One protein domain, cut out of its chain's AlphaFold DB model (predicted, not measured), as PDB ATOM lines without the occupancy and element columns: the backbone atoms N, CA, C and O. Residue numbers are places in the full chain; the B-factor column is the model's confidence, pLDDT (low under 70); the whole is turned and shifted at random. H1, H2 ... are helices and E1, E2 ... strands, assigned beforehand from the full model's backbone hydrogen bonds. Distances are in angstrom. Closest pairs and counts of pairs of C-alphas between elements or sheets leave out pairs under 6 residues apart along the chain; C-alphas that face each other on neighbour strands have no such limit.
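AT A GLANCE: This is residues 64 to 123 and 151 to 229 of the 409 residues of an uncharacterized protein of Paragonimus westermani (UniProt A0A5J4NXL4). One long helix, H3, is the beam of this model: H4 and H6 cross it nearly at right angles, and H5 meets it on the side away from H6. Away from the beam, H1 packs on a small hairpin of strands, E1 and E2, with H4 between this unit and H3, while a long loop, residues 196 to 220, reaches out and folds back to H6. The printed part has 139 residues, with six named helices and two named strands in the order H1 H2 H3 H4 H5 E1 E2 H6; the sheet, E1 - E2, is antiparallel and the class is mostly helix. It is only just loose, close to compact, with a radius of gyration of the C-alphas of 17.3 A and spans of 54 by 37 by 29 A.

IN THESE COORDINATES: Find C-alpha 64 at (-58.852, 2.027, -25.972); from there H1 runs through residues 64 to 80, 24.6 A long. H2 follows at residues 84 to 87. Then look at C-alpha 89, at (-27.225, 12.479, -45.808), where H3 begins its 41.9 A to residue 117. Past the cut come H4, residues 155 to 165, 15.0 A, and H5, residues 168 to 179, 15.5 A. E1 is residues 188 to 190 and E2 residues 193 to 195. H6, residues 221 to 228, ends at C-alpha 228, (-20.138, 19.600, -22.931).

HOW THE PARTS SIT: Begin with H3, the hub. Its residues 92 to 102 touch H4, about perpendicular at 75 degrees, closest at the C-alphas of Tyr 99 and Ile 157, 4.9 A. Its residues 102 to 106 touch H6, about perpendicular at 79 degrees, closest at the C-alphas of Leu 105 and Ile 221, 6.6 A. H3 and H5 only just touch, with 3 pairs of C-alphas within 8 A, the closest Arg 107 and Phe 179 at 6.5 A. H4 and H5 touch only at the corner, and only just, with 3 pairs. H2 is close to H3 but not clearly touching, C-alphas 85 and 91 being 6.4 A apart. H1 and H3 are apart; the closest C-alphas of H1 and E2, Cys 73 and Ser 193, are 4.1 A apart. In the hairpin E1 and E2, find N 190 and O 193 within hydrogen-bond range at 2.8 A. Every O i to N i+4 pair is within range in H1, H3, H4, H5 and H6; H2 is too short for one.

THE WHOLE: The C-alphas farthest apart, Gln 88 and Asp 209, are 56.2 A apart. Residues 124 to 150 are not printed, and C-alphas 123 and 151 are 23.1 A apart across this cut. The link from E2 to H6 is long, 25 residues. The mean pLDDT of the printed part is 75.9, with residues 64 to 69, 114 to 123, 189 to 192 and 199 to 219 under 70.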
ATOM      1  N   SER A  64     -58.732   1.753 -24.528       53.56
ATOM      2  CA  SER A  64     -58.852   2.027 -25.972       53.56
ATOM      3  C   SER A  64     -58.512   3.488 -26.321       53.56
ATOM      4  O   SER A  64     -57.941   3.756 -27.380       53.56
ATOM      5  N   GLY A  65     -58.781   4.422 -25.399       56.09
ATOM      6  CA  GLY A  65     -58.368   5.827 -25.483       56.09
ATOM      7  C   GLY A  65     -56.850   6.049 -25.433       56.09
ATOM      8  O   GLY A  65     -56.340   6.911 -26.152       56.09
ATOM      9  N   ASP A  66     -56.110   5.238 -24.678       64.56
ATOM     10  CA  ASP A  66     -54.646   5.307 -24.604       64.56
ATOM     11  C   ASP A  66     -54.020   4.814 -25.909       64.56
ATOM     12  O   ASP A  66     -53.119   5.456 -26.445       64.56
ATOM     13  N   LEU A  67     -54.550   3.729 -26.486       69.31
ATOM     14  CA  LEU A  67     -54.075   3.208 -27.770       69.31
ATOM     15  C   LEU A  67     -54.290   4.216 -28.909       69.31
ATOM     16  O   LEU A  67     -53.396   4.417 -29.731       69.31
ATOM     17  N   LEU A  68     -55.454   4.875 -28.949       67.69
ATOM     18  CA  LEU A  68     -55.751   5.900 -29.952       67.69
ATOM     19  C   LEU A  68     -54.836   7.123 -29.794       67.69
ATOM     20  O   LEU A  68     -54.360   7.672 -30.788       67.69
ATOM     21  N   THR A  69     -54.562   7.527 -28.553       67.38
ATOM     22  CA  THR A  69     -53.633   8.621 -28.239       67.38
ATOM     23  C   THR A  69     -52.215   8.268 -28.680       67.38
ATOM     24  O   THR A  69     -51.595   9.036 -29.410       67.38
ATOM     25  N   ILE A  70     -51.732   7.070 -28.338       71.69
ATOM     26  CA  ILE A  70     -50.426   6.553 -28.764       71.69
ATOM     27  C   ILE A  70     -50.335   6.534 -30.295       71.69
ATOM     28  O   ILE A  70     -49.386   7.078 -30.861       71.69
ATOM     29  N   ALA A  71     -51.339   5.984 -30.987       73.62
ATOM     30  CA  ALA A  71     -51.365   5.922 -32.448       73.62
ATOM     31  C   ALA A  71     -51.293   7.319 -33.094       73.62
ATOM     32  O   ALA A  71     -50.483   7.539 -34.000       73.62
ATOM     33  N   ARG A  72     -52.074   8.286 -32.589       72.44
ATOM     34  CA  ARG A  72     -52.034   9.692 -33.038       72.44
ATOM     35  C   ARG A  72     -50.667  10.331 -32.786       72.44
ATOM     36  O   ARG A  72     -50.128  10.997 -33.667       72.44
ATOM     37  N   CYS A  73     -50.076  10.088 -31.622       77.38
ATOM     38  CA  CYS A  73     -48.767  10.623 -31.263       77.38
ATOM     39  C   CYS A  73     -47.625  10.027 -32.103       77.38
ATOM     40  O   CYS A  73     -46.681  10.740 -32.452       77.38
ATOM     41  N   HIS A  74     -47.717   8.752 -32.492       78.50
ATOM     42  CA  HIS A  74     -46.801   8.158 -33.468       78.50
ATOM     43  C   HIS A  74     -46.970   8.779 -34.856       78.50
ATOM     44  O   HIS A  74     -45.971   9.134 -35.478       78.50
ATOM     45  N   GLN A  75     -48.208   8.951 -35.331       81.06
ATOM     46  CA  GLN A  75     -48.481   9.608 -36.614       81.06
ATOM     47  C   GLN A  75     -47.881  11.017 -36.655       81.06
ATOM     48  O   GLN A  75     -47.253  11.392 -37.645       81.06
ATOM     49  N   HIS A  76     -48.032  11.780 -35.573       81.62
ATOM     50  CA  HIS A  76     -47.457  13.113 -35.481       81.62
ATOM     51  C   HIS A  76     -45.929  13.081 -35.511       81.62
ATOM     52  O   HIS A  76     -45.335  13.850 -36.256       81.62
ATOM     53  N   PHE A  77     -45.281  12.167 -34.779       86.12
ATOM     54  CA  PHE A  77     -43.828  12.003 -34.866       86.12
ATOM     55  C   PHE A  77     -43.381  11.757 -36.313       86.12
ATOM     56  O   PHE A  77     -42.507  12.461 -36.809       86.12
ATOM     57  N   PHE A  78     -44.022  10.814 -37.016       86.00
ATOM     58  CA  PHE A  78     -43.709  10.529 -38.420       86.00
ATOM     59  C   PHE A  78     -43.910  11.746 -39.321       86.00
ATOM     60  O   PHE A  78     -43.098  11.979 -40.209       86.00
ATOM     61  N   TYR A  79     -44.946  12.544 -39.074       85.12
ATOM     62  CA  TYR A  79     -45.182  13.795 -39.790       85.12
ATOM     63  C   TYR A  79     -44.089  14.852 -39.548       85.12
ATOM     64  O   TYR A  79     -43.786  15.643 -40.444       85.12
ATOM     65  N   GLN A  80     -43.486  14.877 -38.358       85.06
ATOM     66  CA  GLN A  80     -42.383  15.788 -38.044       85.06
ATOM     67  C   GLN A  80     -41.098  15.373 -38.765       85.06
ATOM     68  O   GLN A  80     -40.450  16.205 -39.399       85.06
ATOM     69  N   VAL A  81     -40.784  14.076 -38.761       88.62
ATOM     70  CA  VAL A  81     -39.586  13.536 -39.428       88.62
ATOM     71  C   VAL A  81     -39.784  13.249 -40.923       88.62
ATOM     72  O   VAL A  81     -38.874  12.759 -41.582       88.62
ATOM     73  N   SER A  82     -40.953  13.559 -41.498       87.81
ATOM     74  CA  SER A  82     -41.193  13.437 -42.944       87.81
ATOM     75  C   SER A  82     -40.709  14.655 -43.739       87.81
ATOM     76  O   SER A  82     -40.960  14.742 -44.942       87.81
ATOM     77  N   LEU A  83     -40.102  15.648 -43.082       86.19
ATOM     78  CA  LEU A  83     -39.594  16.839 -43.757       86.19
ATOM     79  C   LEU A  83     -38.380  16.498 -44.640       86.19
ATOM     80  O   LEU A  83     -37.588  15.629 -44.281       86.19
ATOM     81  N   PRO A  84     -38.168  17.204 -45.771       85.62
ATOM     82  CA  PRO A  84     -37.146  16.825 -46.750       85.62
ATOM     83  C   PRO A  84     -35.709  16.737 -46.221       85.62
ATOM     84  O   PRO A  84     -34.903  16.009 -46.793       85.62
ATOM     85  N   HIS A  85     -35.359  17.475 -45.164       85.31
ATOM     86  CA  HIS A  85     -34.014  17.428 -44.582       85.31
ATOM     87  C   HIS A  85     -33.721  16.109 -43.856       85.31
ATOM     88  O   HIS A  85     -32.579  15.673 -43.873       85.31
ATOM     89  N   TYR A  86     -34.729  15.394 -43.350       87.75
ATOM     90  CA  TYR A  86     -34.549  14.044 -42.794       87.75
ATOM     91  C   TYR A  86     -34.188  12.985 -43.848       87.75
ATOM     92  O   TYR A  86     -33.863  11.856 -43.498       87.75
ATOM     93  N   MET A  87     -34.224  13.339 -45.136       87.00
ATOM     94  CA  MET A  87     -33.750  12.494 -46.237       87.00
ATOM     95  C   MET A  87     -32.342  12.884 -46.715       87.00
ATOM     96  O   MET A  87     -31.802  12.246 -47.616       87.00
ATOM     97  N   GLN A  88     -31.748  13.945 -46.160       85.94
ATOM     98  CA  GLN A  88     -30.425  14.425 -46.558       85.94
ATOM     99  C   GLN A  88     -29.341  13.720 -45.751       85.94
ATOM    100  O   GLN A  88     -29.401  13.663 -44.525       85.94
ATOM    101  N   THR A  89     -28.317  13.224 -46.441       87.38
ATOM    102  CA  THR A  89     -27.225  12.479 -45.808       87.38
ATOM    103  C   THR A  89     -26.472  13.310 -44.773       87.38
ATOM    104  O   THR A  89     -26.131  12.784 -43.720       87.38
ATOM    105  N   ASP A  90     -26.247  14.597 -45.033       84.81
ATOM    106  CA  ASP A  90     -25.502  15.461 -44.110       84.81
ATOM    107  C   ASP A  90     -26.283  15.710 -42.819       84.81
ATOM    108  O   ASP A  90     -25.746  15.531 -41.729       84.81
ATOM    109  N   HIS A  91     -27.588  15.976 -42.930       87.12
ATOM    110  CA  HIS A  91     -28.460  16.097 -41.764       87.12
ATOM    111  C   HIS A  91     -28.521  14.793 -40.954       87.12
ATOM    112  O   HIS A  91     -28.475  14.829 -39.730       87.12
ATOM    113  N   LEU A  92     -28.572  13.630 -41.615       90.75
ATOM    114  CA  LEU A  92     -28.567  12.336 -40.927       90.75
ATOM    115  C   LEU A  92     -27.232  12.042 -40.226       90.75
ATOM    116  O   LEU A  92     -27.242  11.488 -39.129       90.75
ATOM    117  N   LYS A  93     -26.096  12.437 -40.814       90.81
ATOM    118  CA  LYS A  93     -24.776  12.339 -40.165       90.81
ATOM    119  C   LYS A  93     -24.697  13.227 -38.925       90.81
ATOM    120  O   LYS A  93     -24.193  12.794 -37.891       90.81
ATOM    121  N   GLU A  94     -25.211  14.452 -39.009       90.62
ATOM    122  CA  GLU A  94     -25.301  15.350 -37.855       90.62
ATOM    123  C   GLU A  94     -26.218  14.777 -36.770       90.62
ATOM    124  O   GLU A  94     -25.828  14.726 -35.606       90.62
ATOM    125  N   ALA A  95     -27.400  14.281 -37.140       93.19
ATOM    126  CA  ALA A  95     -28.336  13.645 -36.216       93.19
ATOM    127  C   ALA A  95     -27.704  12.438 -35.501       93.19
ATOM    128  O   ALA A  95     -27.837  12.289 -34.285       93.19
ATOM    129  N   GLU A  96     -26.951  11.605 -36.229       95.44
ATOM    130  CA  GLU A  96     -26.204  10.481 -35.658       95.44
ATOM    131  C   GLU A  96     -25.154  10.962 -34.646       95.44
ATOM    132  O   GLU A  96     -25.036  10.403 -33.551       95.44
ATOM    133  N   GLN A  97     -24.407  12.015 -34.983       95.06
ATOM    134  CA  GLN A  97     -23.423  12.607 -34.081       95.06
ATOM    135  C   GLN A  97     -24.087  13.140 -32.804       95.06
ATOM    136  O   GLN A  97     -23.622  12.852 -31.698       95.06
ATOM    137  N   ARG A  98     -25.216  13.841 -32.938       94.19
ATOM    138  CA  ARG A  98     -25.996  14.358 -31.807       94.19
ATOM    139  C   ARG A  98     -26.588  13.251 -30.946       94.19
ATOM    140  O   ARG A  98     -26.608  13.353 -29.722       94.19
ATOM    141  N   TYR A  99     -26.996  12.146 -31.556       95.38
ATOM    142  CA  TYR A  99     -27.413  10.960 -30.821       95.38
ATOM    143  C   TYR A  99     -26.272  10.352 -29.994       95.38
ATOM    144  O   TYR A  99     -26.472  10.018 -28.827       95.38
ATOM    145  N   LYS A 100     -25.054  10.265 -30.542       95.06
ATOM    146  CA  LYS A 100     -23.878   9.794 -29.787       95.06
ATOM    147  C   LYS A 100     -23.551  10.711 -28.608       95.06
ATOM    148  O   LYS A 100     -23.278  10.217 -27.516       95.06
ATOM    149  N   GLN A 101     -23.633  12.027 -28.806       94.31
ATOM    150  CA  GLN A 101     -23.492  13.018 -27.734       94.31
ATOM    151  C   GLN A 101     -24.551  12.815 -26.648       94.31
ATOM    152  O   GLN A 101     -24.214  12.718 -25.472       94.31
ATOM    153  N   PHE A 102     -25.817  12.648 -27.031       93.00
ATOM    154  CA  PHE A 102     -26.897  12.351 -26.093       93.00
ATOM    155  C   PHE A 102     -26.630  11.079 -25.270       93.00
ATOM    156  O   PHE A 102     -26.743  11.096 -24.042       93.00
ATOM    157  N   VAL A 103     -26.227   9.983 -25.920       91.88
ATOM    158  CA  VAL A 103     -25.884   8.724 -25.239       91.88
ATOM    159  C   VAL A 103     -24.702   8.917 -24.280       91.88
ATOM    160  O   VAL A 103     -24.713   8.375 -23.173       91.88
ATOM    161  N   HIS A 104     -23.708   9.721 -24.662       91.12
ATOM    162  CA  HIS A 104     -22.589  10.079 -23.793       91.12
ATOM    163  C   HIS A 104     -23.051  10.841 -22.542       91.12
ATOM    164  O   HIS A 104     -22.668  10.468 -21.433       91.12
ATOM    165  N   LEU A 105     -23.933  11.835 -22.682       89.50
ATOM    166  CA  LEU A 105     -24.488  12.554 -21.531       89.50
ATOM    167  C   LEU A 105     -25.301  11.630 -20.618       89.50
ATOM    168  O   LEU A 105     -25.158  11.689 -19.396       89.50
ATOM    169  N   LYS A 106     -26.091  10.710 -21.187       87.00
ATOM    170  CA  LYS A 106     -26.792   9.686 -20.399       87.00
ATOM    171  C   LYS A 106     -25.819   8.791 -19.634       87.00
ATOM    172  O   LYS A 106     -26.114   8.405 -18.504       87.00
ATOM    173  N   ARG A 107     -24.651   8.473 -20.203       86.81
ATOM    174  CA  ARG A 107     -23.596   7.723 -19.503       86.81
ATOM    175  C   ARG A 107     -23.023   8.519 -18.333       86.81
ATOM    176  O   ARG A 107     -22.881   7.941 -17.260       86.81
ATOM    177  N   ILE A 108     -22.757   9.816 -18.504       83.81
ATOM    178  CA  ILE A 108     -22.307  10.695 -17.409       83.81
ATOM    179  C   ILE A 108     -23.343  10.708 -16.280       83.81
ATOM    180  O   ILE A 108     -23.000  10.458 -15.127       83.81
ATOM    181  N   GLN A 109     -24.624  10.916 -16.605       81.38
ATOM    182  CA  GLN A 109     -25.702  10.872 -15.611       81.38
ATOM    183  C   GLN A 109     -25.780   9.511 -14.904       81.38
ATOM    184  O   GLN A 109     -25.978   9.448 -13.692       81.38
ATOM    185  N   HIS A 110     -25.603   8.412 -15.645       79.12
ATOM    186  CA  HIS A 110     -25.607   7.067 -15.078       79.12
ATOM    187  C   HIS A 110     -24.441   6.834 -14.110       79.12
ATOM    188  O   HIS A 110     -24.654   6.300 -13.023       79.12
ATOM    189  N   GLN A 111     -23.231   7.262 -14.476       77.50
ATOM    190  CA  GLN A 111     -22.053   7.189 -13.610       77.50
ATOM    191  C   GLN A 111     -22.239   8.035 -12.352       77.50
ATOM    192  O   GLN A 111     -21.959   7.555 -11.258       77.50
ATOM    193  N   HIS A 112     -22.780   9.248 -12.491       72.25
ATOM    194  CA  HIS A 112     -23.081  10.107 -11.350       72.25
ATOM    195  C   HIS A 112     -24.094   9.461 -10.404       72.25
ATOM    196  O   HIS A 112     -23.902   9.497  -9.196       72.25
ATOM    197  N   ARG A 113     -25.149   8.825 -10.934       72.06
ATOM    198  CA  ARG A 113     -26.117   8.082 -10.115       72.06
ATOM    199  C   ARG A 113     -25.444   6.965  -9.332       72.06
ATOM    200  O   ARG A 113     -25.579   6.928  -8.119       72.06
ATOM    201  N   GLN A 114     -24.657   6.123 -10.006       69.88
ATOM    202  CA  GLN A 114     -23.902   5.084  -9.313       69.88
ATOM    203  C   GLN A 114     -23.005   5.693  -8.229       69.88
ATOM    204  O   GLN A 114     -23.000   5.215  -7.110       69.88
ATOM    205  N   TRP A 115     -22.273   6.768  -8.505       67.25
ATOM    206  CA  TRP A 115     -21.332   7.341  -7.538       67.25
ATOM    207  C   TRP A 115     -22.004   8.061  -6.363       67.25
ATOM    208  O   TRP A 115     -21.485   7.993  -5.248       67.25
ATOM    209  N   TYR A 116     -23.156   8.700  -6.591       62.69
ATOM    210  CA  TYR A 116     -23.997   9.279  -5.542       62.69
ATOM    211  C   TYR A 116     -24.534   8.187  -4.613       62.69
ATOM    212  O   TYR A 116     -24.372   8.288  -3.400       62.69
ATOM    213  N   ASP A 117     -25.044   7.091  -5.182       60.53
ATOM    214  CA  ASP A 117     -25.514   5.927  -4.419       60.53
ATOM    215  C   ASP A 117     -24.381   5.290  -3.579       60.53
ATOM    216  O   ASP A 117     -24.641   4.627  -2.579       60.53
ATOM    217  N   HIS A 118     -23.112   5.521  -3.951       59.47
ATOM    218  CA  HIS A 118     -21.919   5.052  -3.232       59.47
ATOM    219  C   HIS A 118     -21.209   6.152  -2.405       59.47
ATOM    220  O   HIS A 118     -20.116   5.908  -1.886       59.47
ATOM    221  N   GLY A 119     -21.793   7.351  -2.273       56.91
ATOM    222  CA  GLY A 119     -21.325   8.422  -1.380       56.91
ATOM    223  C   GLY A 119     -19.980   9.072  -1.739       56.91
ATOM    224  O   GLY A 119     -19.283   9.552  -0.846       56.91
ATOM    225  N   LYS A 120     -19.564   9.074  -3.014       55.41
ATOM    226  CA  LYS A 120     -18.225   9.541  -3.432       55.41
ATOM    227  C   LYS A 120     -18.254  10.481  -4.652       55.41
ATOM    228  O   LYS A 120     -17.907  10.020  -5.730       55.41
ATOM    229  N   MET A 121     -18.600  11.774  -4.522       54.06
ATOM    230  CA  MET A 121     -18.000  12.897  -5.302       54.06
ATOM    231  C   MET A 121     -18.660  14.274  -5.092       54.06
ATOM    232  O   MET A 121     -19.820  14.363  -4.711       54.06
ATOM    233  N   ASP A 122     -17.901  15.322  -5.449       55.97
ATOM    234  CA  ASP A 122     -18.293  16.737  -5.525       55.97
ATOM    235  C   ASP A 122     -18.311  17.214  -7.001       55.97
ATOM    236  O   ASP A 122     -17.281  17.206  -7.690       55.97
ATOM    237  N   PHE A 123     -19.495  17.553  -7.524       49.41
ATOM    238  CA  PHE A 123     -19.794  17.740  -8.958       49.41
ATOM    239  C   PHE A 123     -19.012  18.892  -9.615       49.41
ATOM    240  O   PHE A 123     -18.581  18.774 -10.767       49.41
ATOM    241  N   SER A 151     -38.124  20.650 -22.867       73.19
ATOM    242  CA  SER A 151     -38.725  19.630 -21.979       73.19
ATOM    243  C   SER A 151     -38.683  18.211 -22.560       73.19
ATOM    244  O   SER A 151     -39.100  17.241 -21.916       73.19
ATOM    245  N   TYR A 152     -38.219  18.072 -23.800       80.25
ATOM    246  CA  TYR A 152     -38.237  16.829 -24.564       80.25
ATOM    247  C   TYR A 152     -37.057  16.755 -25.530       80.25
ATOM    248  O   TYR A 152     -36.498  17.781 -25.908       80.25
ATOM    249  N   LEU A 153     -36.698  15.540 -25.941       87.00
ATOM    250  CA  LEU A 153     -35.631  15.313 -26.909       87.00
ATOM    251  C   LEU A 153     -35.983  15.862 -28.303       87.00
ATOM    252  O   LEU A 153     -37.087  15.606 -28.792       87.00
ATOM    253  N   PRO A 154     -35.044  16.552 -28.976       90.25
ATOM    254  CA  PRO A 154     -35.160  16.891 -30.391       90.25
ATOM    255  C   PRO A 154     -35.493  15.680 -31.281       90.25
ATOM    256  O   PRO A 154     -35.080  14.550 -31.007       90.25
ATOM    257  N   PHE A 155     -36.248  15.919 -32.356       90.50
ATOM    258  CA  PHE A 155     -36.760  14.882 -33.259       90.50
ATOM    259  C   PHE A 155     -35.655  14.112 -33.984       90.50
ATOM    260  O   PHE A 155     -35.834  12.929 -34.256       90.50
ATOM    261  N   ASP A 156     -34.526  14.751 -34.275       92.19
ATOM    262  CA  ASP A 156     -33.361  14.138 -34.910       92.19
ATOM    263  C   ASP A 156     -32.670  13.132 -33.981       92.19
ATOM    264  O   ASP A 156     -32.448  11.983 -34.369       92.19
ATOM    265  N   ILE A 157     -32.444  13.509 -32.721       93.44
ATOM    266  CA  ILE A 157     -31.894  12.612 -31.695       93.44
ATOM    267  C   ILE A 157     -32.865  11.455 -31.417       93.44
ATOM    268  O   ILE A 157     -32.457  10.291 -31.377       93.44
ATOM    269  N   GLU A 158     -34.158  11.752 -31.260       91.44
ATOM    270  CA  GLU A 158     -35.206  10.750 -31.029       91.44
ATOM    271  C   GLU A 158     -35.343   9.789 -32.228       91.44
ATOM    272  O   GLU A 158     -35.523   8.585 -32.038       91.44
ATOM    273  N   LEU A 159     -35.211  10.277 -33.466       92.50
ATOM    274  CA  LEU A 159     -35.221   9.445 -34.672       92.50
ATOM    275  C   LEU A 159     -34.050   8.463 -34.684       92.50
ATOM    276  O   LEU A 159     -34.264   7.270 -34.914       92.50
ATOM    277  N   CYS A 160     -32.835   8.936 -34.404       94.62
ATOM    278  CA  CYS A 160     -31.651   8.085 -34.321       94.62
ATOM    279  C   CYS A 160     -31.770   7.050 -33.195       94.62
ATOM    280  O   CYS A 160     -31.454   5.879 -33.410       94.62
ATOM    281  N   TRP A 161     -32.298   7.432 -32.025       93.19
ATOM    282  CA  TRP A 161     -32.520   6.481 -30.934       93.19
ATOM    283  C   TRP A 161     -33.529   5.397 -31.335       93.19
ATOM    284  O   TRP A 161     -33.269   4.206 -31.152       93.19
ATOM    285  N   ARG A 162     -34.640   5.766 -31.980       90.31
ATOM    286  CA  ARG A 162     -35.616   4.797 -32.506       90.31
ATOM    287  C   ARG A 162     -35.017   3.885 -33.566       90.31
ATOM    288  O   ARG A 162     -35.249   2.680 -33.521       90.31
ATOM    289  N   ALA A 163     -34.231   4.429 -34.491       92.81
ATOM    290  CA  ALA A 163     -33.525   3.635 -35.492       92.81
ATOM    291  C   ALA A 163     -32.576   2.621 -34.833       92.81
ATOM    292  O   ALA A 163     -32.535   1.462 -35.243       92.81
ATOM    293  N   HIS A 164     -31.875   3.018 -33.769       93.50
ATOM    294  CA  HIS A 164     -31.020   2.116 -33.007       93.50
ATOM    295  C   HIS A 164     -31.832   1.009 -32.309       93.50
ATOM    296  O   HIS A 164     -31.458  -0.160 -32.383       93.50
ATOM    297  N   LEU A 165     -32.993   1.335 -31.728       86.31
ATOM    298  CA  LEU A 165     -33.902   0.358 -31.108       86.31
ATOM    299  C   LEU A 165     -34.430  -0.702 -32.092       86.31
ATOM    300  O   LEU A 165     -34.642  -1.845 -31.689       86.31
ATOM    301  N   PHE A 166     -34.592  -0.369 -33.379       87.44
ATOM    302  CA  PHE A 166     -34.947  -1.347 -34.422       87.44
ATOM    303  C   PHE A 166     -33.836  -2.370 -34.717       87.44
ATOM    304  O   PHE A 166     -34.081  -3.349 -35.422       87.44
ATOM    305  N   HIS A 167     -32.641  -2.192 -34.148       84.44
ATOM    306  CA  HIS A 167     -31.513  -3.115 -34.243       84.44
ATOM    307  C   HIS A 167     -31.193  -3.692 -32.854       84.44
ATOM    308  O   HIS A 167     -30.163  -3.359 -32.267       84.44
ATOM    309  N   PRO A 168     -32.049  -4.574 -32.300       84.56
ATOM    310  CA  PRO A 168     -32.033  -4.931 -30.879       84.56
ATOM    311  C   PRO A 168     -30.716  -5.557 -30.407       84.56
ATOM    312  O   PRO A 168     -30.310  -5.329 -29.273       84.56
ATOM    313  N   ARG A 169     -30.013  -6.309 -31.266       81.62
ATOM    314  CA  ARG A 169     -28.694  -6.879 -30.935       81.62
ATOM    315  C   ARG A 169     -27.617  -5.807 -30.803       81.62
ATOM    316  O   ARG A 169     -26.852  -5.831 -29.844       81.62
ATOM    317  N   THR A 170     -27.569  -4.882 -31.760       86.44
ATOM    318  CA  THR A 170     -26.640  -3.746 -31.750       86.44
ATOM    319  C   THR A 170     -26.939  -2.844 -30.561       86.44
ATOM    320  O   THR A 170     -26.038  -2.556 -29.784       86.44
ATOM    321  N   TYR A 171     -28.220  -2.528 -30.341       88.75
ATOM    322  CA  TYR A 171     -28.664  -1.741 -29.197       88.75
ATOM    323  C   TYR A 171     -28.277  -2.383 -27.870       88.75
ATOM    324  O   TYR A 171     -27.677  -1.728 -27.023       88.75
ATOM    325  N   ALA A 172     -28.558  -3.678 -27.697       82.31
ATOM    326  CA  ALA A 172     -28.192  -4.395 -26.484       82.31
ATOM    327  C   ALA A 172     -26.686  -4.383 -26.246       82.31
ATOM    328  O   ALA A 172     -26.256  -4.017 -25.160       82.31
ATOM    329  N   ARG A 173     -25.886  -4.709 -27.266       84.81
ATOM    330  CA  ARG A 173     -24.425  -4.679 -27.168       84.81
ATOM    331  C   ARG A 173     -23.927  -3.291 -26.765       84.81
ATOM    332  O   ARG A 173     -23.191  -3.174 -25.792       84.81
ATOM    333  N   ASP A 174     -24.339  -2.257 -27.487       89.62
ATOM    334  CA  ASP A 174     -23.823  -0.904 -27.299       89.62
ATOM    335  C   ASP A 174     -24.254  -0.332 -25.937       89.62
ATOM    336  O   ASP A 174     -23.431   0.231 -25.215       89.62
ATOM    337  N   MET A 175     -25.513  -0.542 -25.528       88.38
ATOM    338  CA  MET A 175     -25.989  -0.118 -24.207       88.38
ATOM    339  C   MET A 175     -25.332  -0.923 -23.078       88.38
ATOM    340  O   MET A 175     -24.906  -0.337 -22.086       88.38
ATOM    341  N   SER A 176     -25.157  -2.239 -23.225       83.75
ATOM    342  CA  SER A 176     -24.426  -3.052 -22.246       83.75
ATOM    343  C   SER A 176     -22.968  -2.612 -22.109       83.75
ATOM    344  O   SER A 176     -22.476  -2.518 -20.989       83.75
ATOM    345  N   CYS A 177     -22.287  -2.274 -23.205       82.25
ATOM    346  CA  CYS A 177     -20.920  -1.749 -23.153       82.25
ATOM    347  C   CYS A 177     -20.827  -0.395 -22.431       82.25
ATOM    348  O   CYS A 177     -19.825  -0.123 -21.774       82.25
ATOM    349  N   LEU A 178     -21.844   0.461 -22.553       83.06
ATOM    350  CA  LEU A 178     -21.818   1.819 -22.000       83.06
ATOM    351  C   LEU A 178     -22.374   1.919 -20.573       83.06
ATOM    352  O   LEU A 178     -21.869   2.711 -19.778       83.06
ATOM    353  N   PHE A 179     -23.408   1.141 -20.262       79.94
ATOM    354  CA  PHE A 179     -24.200   1.241 -19.033       79.94
ATOM    355  C   PHE A 179     -24.197  -0.051 -18.205       79.94
ATOM    356  O   PHE A 179     -24.775  -0.080 -17.123       79.94
ATOM    357  N   GLY A 180     -23.639  -1.152 -18.721       76.81
ATOM    358  CA  GLY A 180     -23.775  -2.486 -18.120       76.81
ATOM    359  C   GLY A 180     -25.182  -3.085 -18.249       76.81
ATOM    360  O   GLY A 180     -25.409  -4.226 -17.858       76.81
ATOM    361  N   LYS A 181     -26.134  -2.337 -18.816       79.12
ATOM    362  CA  LYS A 181     -27.535  -2.725 -18.975       79.12
ATOM    363  C   LYS A 181     -28.170  -2.031 -20.172       79.12
ATOM    364  O   LYS A 181     -27.639  -1.064 -20.710       79.12
ATOM    365  N   LEU A 182     -29.350  -2.505 -20.553       78.62
ATOM    366  CA  LEU A 182     -30.182  -1.831 -21.539       78.62
ATOM    367  C   LEU A 182     -30.653  -0.473 -21.004       78.62
ATOM    368  O   LEU A 182     -31.226  -0.383 -19.917       78.62
ATOM    369  N   LEU A 183     -30.429   0.579 -21.787       82.38
ATOM    370  CA  LEU A 183     -31.018   1.883 -21.519       82.38
ATOM    371  C   LEU A 183     -32.511   1.824 -21.872       82.38
ATOM    372  O   LEU A 183     -32.896   1.364 -22.944       82.38
ATOM    373  N   HIS A 184     -33.362   2.275 -20.957       78.25
ATOM    374  CA  HIS A 184     -34.795   2.357 -21.211       78.25
ATOM    375  C   HIS A 184     -35.104   3.547 -22.130       78.25
ATOM    376  O   HIS A 184     -34.493   4.604 -21.993       78.25
ATOM    377  N   HIS A 185     -36.073   3.389 -23.033       79.69
ATOM    378  CA  HIS A 185     -36.576   4.454 -23.902       79.69
ATOM    379  C   HIS A 185     -37.927   4.954 -23.354       79.69
ATOM    380  O   HIS A 185     -38.962   4.371 -23.686       79.69
ATOM    381  N   PRO A 186     -37.952   5.998 -22.495       72.00
ATOM    382  CA  PRO A 186     -39.126   6.418 -21.716       72.00
ATOM    383  C   PRO A 186     -40.147   7.211 -22.547       72.00
ATOM    384  O   PRO A 186     -40.760   8.162 -22.068       72.00
ATOM    385  N   CYS A 187     -40.304   6.856 -23.815       74.94
ATOM    386  CA  CYS A 187     -41.107   7.607 -24.757       74.94
ATOM    387  C   CYS A 187     -42.586   7.528 -24.397       74.94
ATOM    388  O   CYS A 187     -43.173   6.449 -24.306       74.94
ATOM    389  N   GLN A 188     -43.180   8.697 -24.195       72.19
ATOM    390  CA  GLN A 188     -44.560   8.852 -23.766       72.19
ATOM    391  C   GLN A 188     -45.252   9.917 -24.625       72.19
ATOM    392  O   GLN A 188     -44.575  10.761 -25.225       72.19
ATOM    393  N   PRO A 189     -46.597   9.910 -24.692       68.12
ATOM    394  CA  PRO A 189     -47.344  11.001 -25.301       68.12
ATOM    395  C   PRO A 189     -47.010  12.327 -24.604       68.12
ATOM    396  O   PRO A 189     -47.335  12.528 -23.435       68.12
ATOM    397  N   ARG A 190     -46.362  13.250 -25.317       67.38
ATOM    398  CA  ARG A 190     -46.137  14.632 -24.879       67.38
ATOM    399  C   ARG A 190     -46.750  15.589 -25.886       67.38
ATOM    400  O   ARG A 190     -46.357  15.630 -27.053       67.38
ATOM    401  N   ARG A 191     -47.716  16.386 -25.416       69.00
ATOM    402  CA  ARG A 191     -48.581  17.237 -26.250       69.00
ATOM    403  C   ARG A 191     -49.267  16.412 -27.344       69.00
ATOM    404  O   ARG A 191     -50.273  15.771 -27.081       69.00
ATOM    405  N   PHE A 192     -48.689  16.393 -28.543       68.81
ATOM    406  CA  PHE A 192     -49.224  15.700 -29.713       68.81
ATOM    407  C   PHE A 192     -48.264  14.655 -30.294       68.81
ATOM    408  O   PHE A 192     -48.615  14.035 -31.286       68.81
ATOM    409  N   SER A 193     -47.083  14.429 -29.703       73.75
ATOM    410  CA  SER A 193     -46.066  13.507 -30.227       73.75
ATOM    411  C   SER A 193     -45.591  12.513 -29.171       73.75
ATOM    412  O   SER A 193     -45.570  12.819 -27.985       73.75
ATOM    413  N   MET A 194     -45.161  11.329 -29.607       77.31
ATOM    414  CA  MET A 194     -44.398  10.408 -28.761       77.31
ATOM    415  C   MET A 194     -42.979  10.963 -28.644       77.31
ATOM    416  O   MET A 194     -42.312  11.060 -29.676       77.31
ATOM    417  N   LEU A 195     -42.543  11.371 -27.450       77.50
ATOM    418  CA  LEU A 195     -41.214  11.952 -27.219       77.50
ATOM    419  C   LEU A 195     -40.645  11.519 -25.867       77.50
ATOM    420  O   LEU A 195     -41.379  11.374 -24.886       77.50
ATOM    421  N   SER A 196     -39.326  11.354 -25.812       80.56
ATOM    422  CA  SER A 196     -38.608  11.113 -24.563       80.56
ATOM    423  C   SER A 196     -38.394  12.427 -23.809       80.56
ATOM    424  O   SER A 196     -37.992  13.440 -24.386       80.56
ATOM    425  N   SER A 197     -38.687  12.421 -22.510       72.94
ATOM    426  CA  SER A 197     -38.459  13.579 -21.643       72.94
ATOM    427  C   SER A 197     -36.975  13.790 -21.360       72.94
ATOM    428  O   SER A 197     -36.219  12.823 -21.267       72.94
ATOM    429  N   LEU A 198     -36.585  15.053 -21.188       70.00
ATOM    430  CA  LEU A 198     -35.279  15.418 -20.633       70.00
ATOM    431  C   LEU A 198     -35.286  15.513 -19.101       70.00
ATOM    432  O   LEU A 198     -34.220  15.647 -18.503       70.00
ATOM    433  N   ASP A 199     -36.464  15.414 -18.481       62.88
ATOM    434  CA  ASP A 199     -36.619  15.394 -17.034       62.88
ATOM    435  C   ASP A 199     -36.221  13.994 -16.536       62.88
ATOM    436  O   ASP A 199     -36.929  13.012 -16.777       62.88
ATOM    437  N   ASP A 200     -35.074  13.875 -15.867       55.88
ATOM    438  CA  ASP A 200     -34.790  12.684 -15.066       55.88
ATOM    439  C   ASP A 200     -35.543  12.794 -13.732       55.88
ATOM    440  O   ASP A 200     -35.692  13.884 -13.185       55.88
ATOM    441  N   VAL A 201     -36.058  11.653 -13.258       48.06
ATOM    442  CA  VAL A 201     -36.924  11.492 -12.074       48.06
ATOM    443  C   VAL A 201     -36.567  12.473 -10.951       48.06
ATOM    444  O   VAL A 201     -35.471  12.412 -10.398       48.06
ATOM    445  N   MET A 202     -37.513  13.351 -10.614       45.00
ATOM    446  CA  MET A 202     -37.451  14.190  -9.419       45.00
ATOM    447  C   MET A 202     -37.515  13.274  -8.195       45.00
ATOM    448  O   MET A 202     -38.520  12.587  -8.002       45.00
ATOM    449  N   SER A 203     -36.470  13.250  -7.376       41.25
ATOM    450  CA  SER A 203     -36.536  12.634  -6.053       41.25
ATOM    451  C   SER A 203     -36.926  13.718  -5.055       41.25
ATOM    452  O   SER A 203     -36.238  14.728  -4.945       41.25
ATOM    453  N   ALA A 204     -38.049  13.533  -4.359       40.75
ATOM    454  CA  ALA A 204     -38.378  14.368  -3.211       40.75
ATOM    455  C   ALA A 204     -37.326  14.105  -2.129       40.75
ATOM    456  O   ALA A 204     -37.162  12.964  -1.695       40.75
ATOM    457  N   VAL A 205     -36.589  15.141  -1.733       43.06
ATOM    458  CA  VAL A 205     -35.714  15.073  -0.566       43.06
ATOM    459  C   VAL A 205     -36.475  15.732   0.574       43.06
ATOM    460  O   VAL A 205     -36.868  16.893   0.476       43.06
ATOM    461  N   GLN A 206     -36.725  14.979   1.642       41.22
ATOM    462  CA  GLN A 206     -37.240  15.554   2.879       41.22
ATOM    463  C   GLN A 206     -36.098  16.312   3.546       41.22
ATOM    464  O   GLN A 206     -35.089  15.718   3.933       41.22
ATOM    465  N   LEU A 207     -36.242  17.632   3.625       44.62
ATOM    466  CA  LEU A 207     -35.320  18.464   4.376       44.62
ATOM    467  C   LEU A 207     -35.454  18.158   5.881       44.62
ATOM    468  O   LEU A 207     -36.503  17.681   6.329       44.62
ATOM    469  N   PRO A 208     -34.412  18.430   6.689       45.09
ATOM    470  CA  PRO A 208     -34.421  18.168   8.131       45.09
ATOM    471  C   PRO A 208     -35.554  18.867   8.902       45.09
ATOM    472  O   PRO A 208     -35.857  18.477  10.026       45.09
ATOM    473  N   ASP A 209     -36.167  19.896   8.313       58.84
ATOM    474  CA  ASP A 209     -37.286  20.657   8.875       58.84
ATOM    475  C   ASP A 209     -38.676  20.098   8.500       58.84
ATOM    476  O   ASP A 209     -39.696  20.656   8.904       58.84
ATOM    477  N   GLY A 210     -38.732  18.989   7.753       42.97
ATOM    478  CA  GLY A 210     -39.974  18.355   7.311       42.97
ATOM    479  C   GLY A 210     -40.594  18.961   6.049       42.97
ATOM    480  O   GLY A 210     -41.668  18.516   5.643       42.97
ATOM    481  N   THR A 211     -39.946  19.935   5.402       43.12
ATOM    482  CA  THR A 211     -40.377  20.434   4.091       43.12
ATOM    483  C   THR A 211     -39.868  19.530   2.962       43.12
ATOM    484  O   THR A 211     -38.720  19.082   2.947       43.12
ATOM    485  N   GLU A 212     -40.749  19.195   2.014       40.19
ATOM    486  CA  GLU A 212     -40.361  18.477   0.797       40.19
ATOM    487  C   GLU A 212     -39.775  19.474  -0.200       40.19
ATOM    488  O   GLU A 212     -40.522  20.223  -0.834       40.19
ATOM    489  N   ASP A 213     -38.452  19.460  -0.373       41.66
ATOM    490  CA  ASP A 213     -37.822  20.196  -1.462       41.66
ATOM    491  C   ASP A 213     -37.583  19.270  -2.659       41.66
ATOM    492  O   ASP A 213     -37.101  18.134  -2.563       41.66
ATOM    493  N   ARG A 214     -37.982  19.757  -3.829       43.69
ATOM    494  CA  ARG A 214     -37.920  19.023  -5.092       43.69
ATOM    495  C   ARG A 214     -36.619  19.365  -5.799       43.69
ATOM    496  O   ARG A 214     -36.614  19.995  -6.856       43.69
ATOM    497  N   VAL A 215     -35.509  18.939  -5.212       47.81
ATOM    498  CA  VAL A 215     -34.181  19.166  -5.783       47.81
ATOM    499  C   VAL A 215     -33.929  18.151  -6.900       47.81
ATOM    500  O   VAL A 215     -34.056  16.942  -6.707       47.81
ATOM    501  N   TYR A 216     -33.543  18.628  -8.088       51.25
ATOM    502  CA  TYR A 216     -33.006  17.747  -9.125       51.25
ATOM    503  C   TYR A 216     -31.708  17.131  -8.597       51.25
ATOM    504  O   TYR A 216     -30.672  17.788  -8.573       51.25
ATOM    505  N   SER A 217     -31.743  15.864  -8.184       52.72
ATOM    506  CA  SER A 217     -30.556  15.180  -7.648       52.72
ATOM    507  C   SER A 217     -29.447  14.997  -8.699       52.72
ATOM    508  O   SER A 217     -28.320  14.645  -8.357       52.72
ATOM    509  N   PHE A 218     -29.755  15.229  -9.982       64.31
ATOM    510  CA  PHE A 218     -28.848  15.040 -11.111       64.31
ATOM    511  C   PHE A 218     -28.982  16.178 -12.134       64.31
ATOM    512  O   PHE A 218     -30.099  16.632 -12.400       64.31
ATOM    513  N   PRO A 219     -27.875  16.620 -12.757       69.94
ATOM    514  CA  PRO A 219     -27.907  17.669 -13.768       69.94
ATOM    515  C   PRO A 219     -28.717  17.213 -14.984       69.94
ATOM    516  O   PRO A 219     -28.512  16.116 -15.515       69.94
ATOM    517  N   ARG A 220     -29.644  18.064 -15.426       76.44
ATOM    518  CA  ARG A 220     -30.492  17.798 -16.592       76.44
ATOM    519  C   ARG A 220     -29.656  17.713 -17.869       76.44
ATOM    520  O   ARG A 220     -28.632  18.388 -17.999       76.44
ATOM    521  N   ILE A 221     -30.125  16.925 -18.836       82.56
ATOM    522  CA  ILE A 221     -29.446  16.749 -20.130       82.56
ATOM    523  C   ILE A 221     -29.229  18.081 -20.846       82.56
ATOM    524  O   ILE A 221     -28.170  18.264 -21.430       82.56
ATOM    525  N   ASP A 222     -30.185  19.009 -20.807       80.38
ATOM    526  CA  ASP A 222     -30.057  20.306 -21.475       80.38
ATOM    527  C   ASP A 222     -28.917  21.154 -20.891       80.38
ATOM    528  O   ASP A 222     -28.130  21.722 -21.646       80.38
ATOM    529  N   LYS A 223     -28.749  21.155 -19.563       82.06
ATOM    530  CA  LYS A 223     -27.631  21.846 -18.910       82.06
ATOM    531  C   LYS A 223     -26.296  21.156 -19.197       82.06
ATOM    532  O   LYS A 223     -25.346  21.826 -19.586       82.06
ATOM    533  N   LEU A 224     -26.243  19.823 -19.109       84.88
ATOM    534  CA  LEU A 224     -25.049  19.057 -19.489       84.88
ATOM    535  C   LEU A 224     -24.658  19.275 -20.953       84.88
ATOM    536  O   LEU A 224     -23.475  19.314 -21.277       84.88
ATOM    537  N   TRP A 225     -25.643  19.419 -21.837       88.44
ATOM    538  CA  TRP A 225     -25.408  19.639 -23.254       88.44
ATOM    539  C   TRP A 225     -24.692  20.962 -23.502       88.44
ATOM    540  O   TRP A 225     -23.675  20.970 -24.187       88.44
ATOM    541  N   VAL A 226     -25.178  22.056 -22.909       86.25
ATOM    542  CA  VAL A 226     -24.542  23.379 -23.022       86.25
ATOM    543  C   VAL A 226     -23.109  23.345 -22.485       86.25
ATOM    544  O   VAL A 226     -22.217  23.932 -23.087       86.25
ATOM    545  N   THR A 227     -22.867  22.619 -21.392       84.62
ATOM    546  CA  THR A 227     -21.528  22.491 -20.805       84.62
ATOM    547  C   THR A 227     -20.573  21.663 -21.668       84.62
ATOM    548  O   THR A 227     -19.429  22.059 -21.861       84.62
ATOM    549  N   CYS A 228     -21.008  20.511 -22.181       85.25
ATOM    550  CA  CYS A 228     -20.138  19.600 -22.931       85.25
ATOM    551  C   CYS A 228     -19.996  19.974 -24.413       85.25
ATOM    552  O   CYS A 228     -19.010  19.599 -25.045       85.25
ATOM    553  N   PHE A 229     -20.986  20.666 -24.981       88.88
ATOM    554  CA  PHE A 229     -21.077  20.968 -26.410       88.88
ATOM    555  C   PHE A 229     -21.513  22.428 -26.648       88.88
ATOM    556  O   PHE A 229     -22.551  22.659 -27.271       88.88
TER     557      PHE A 229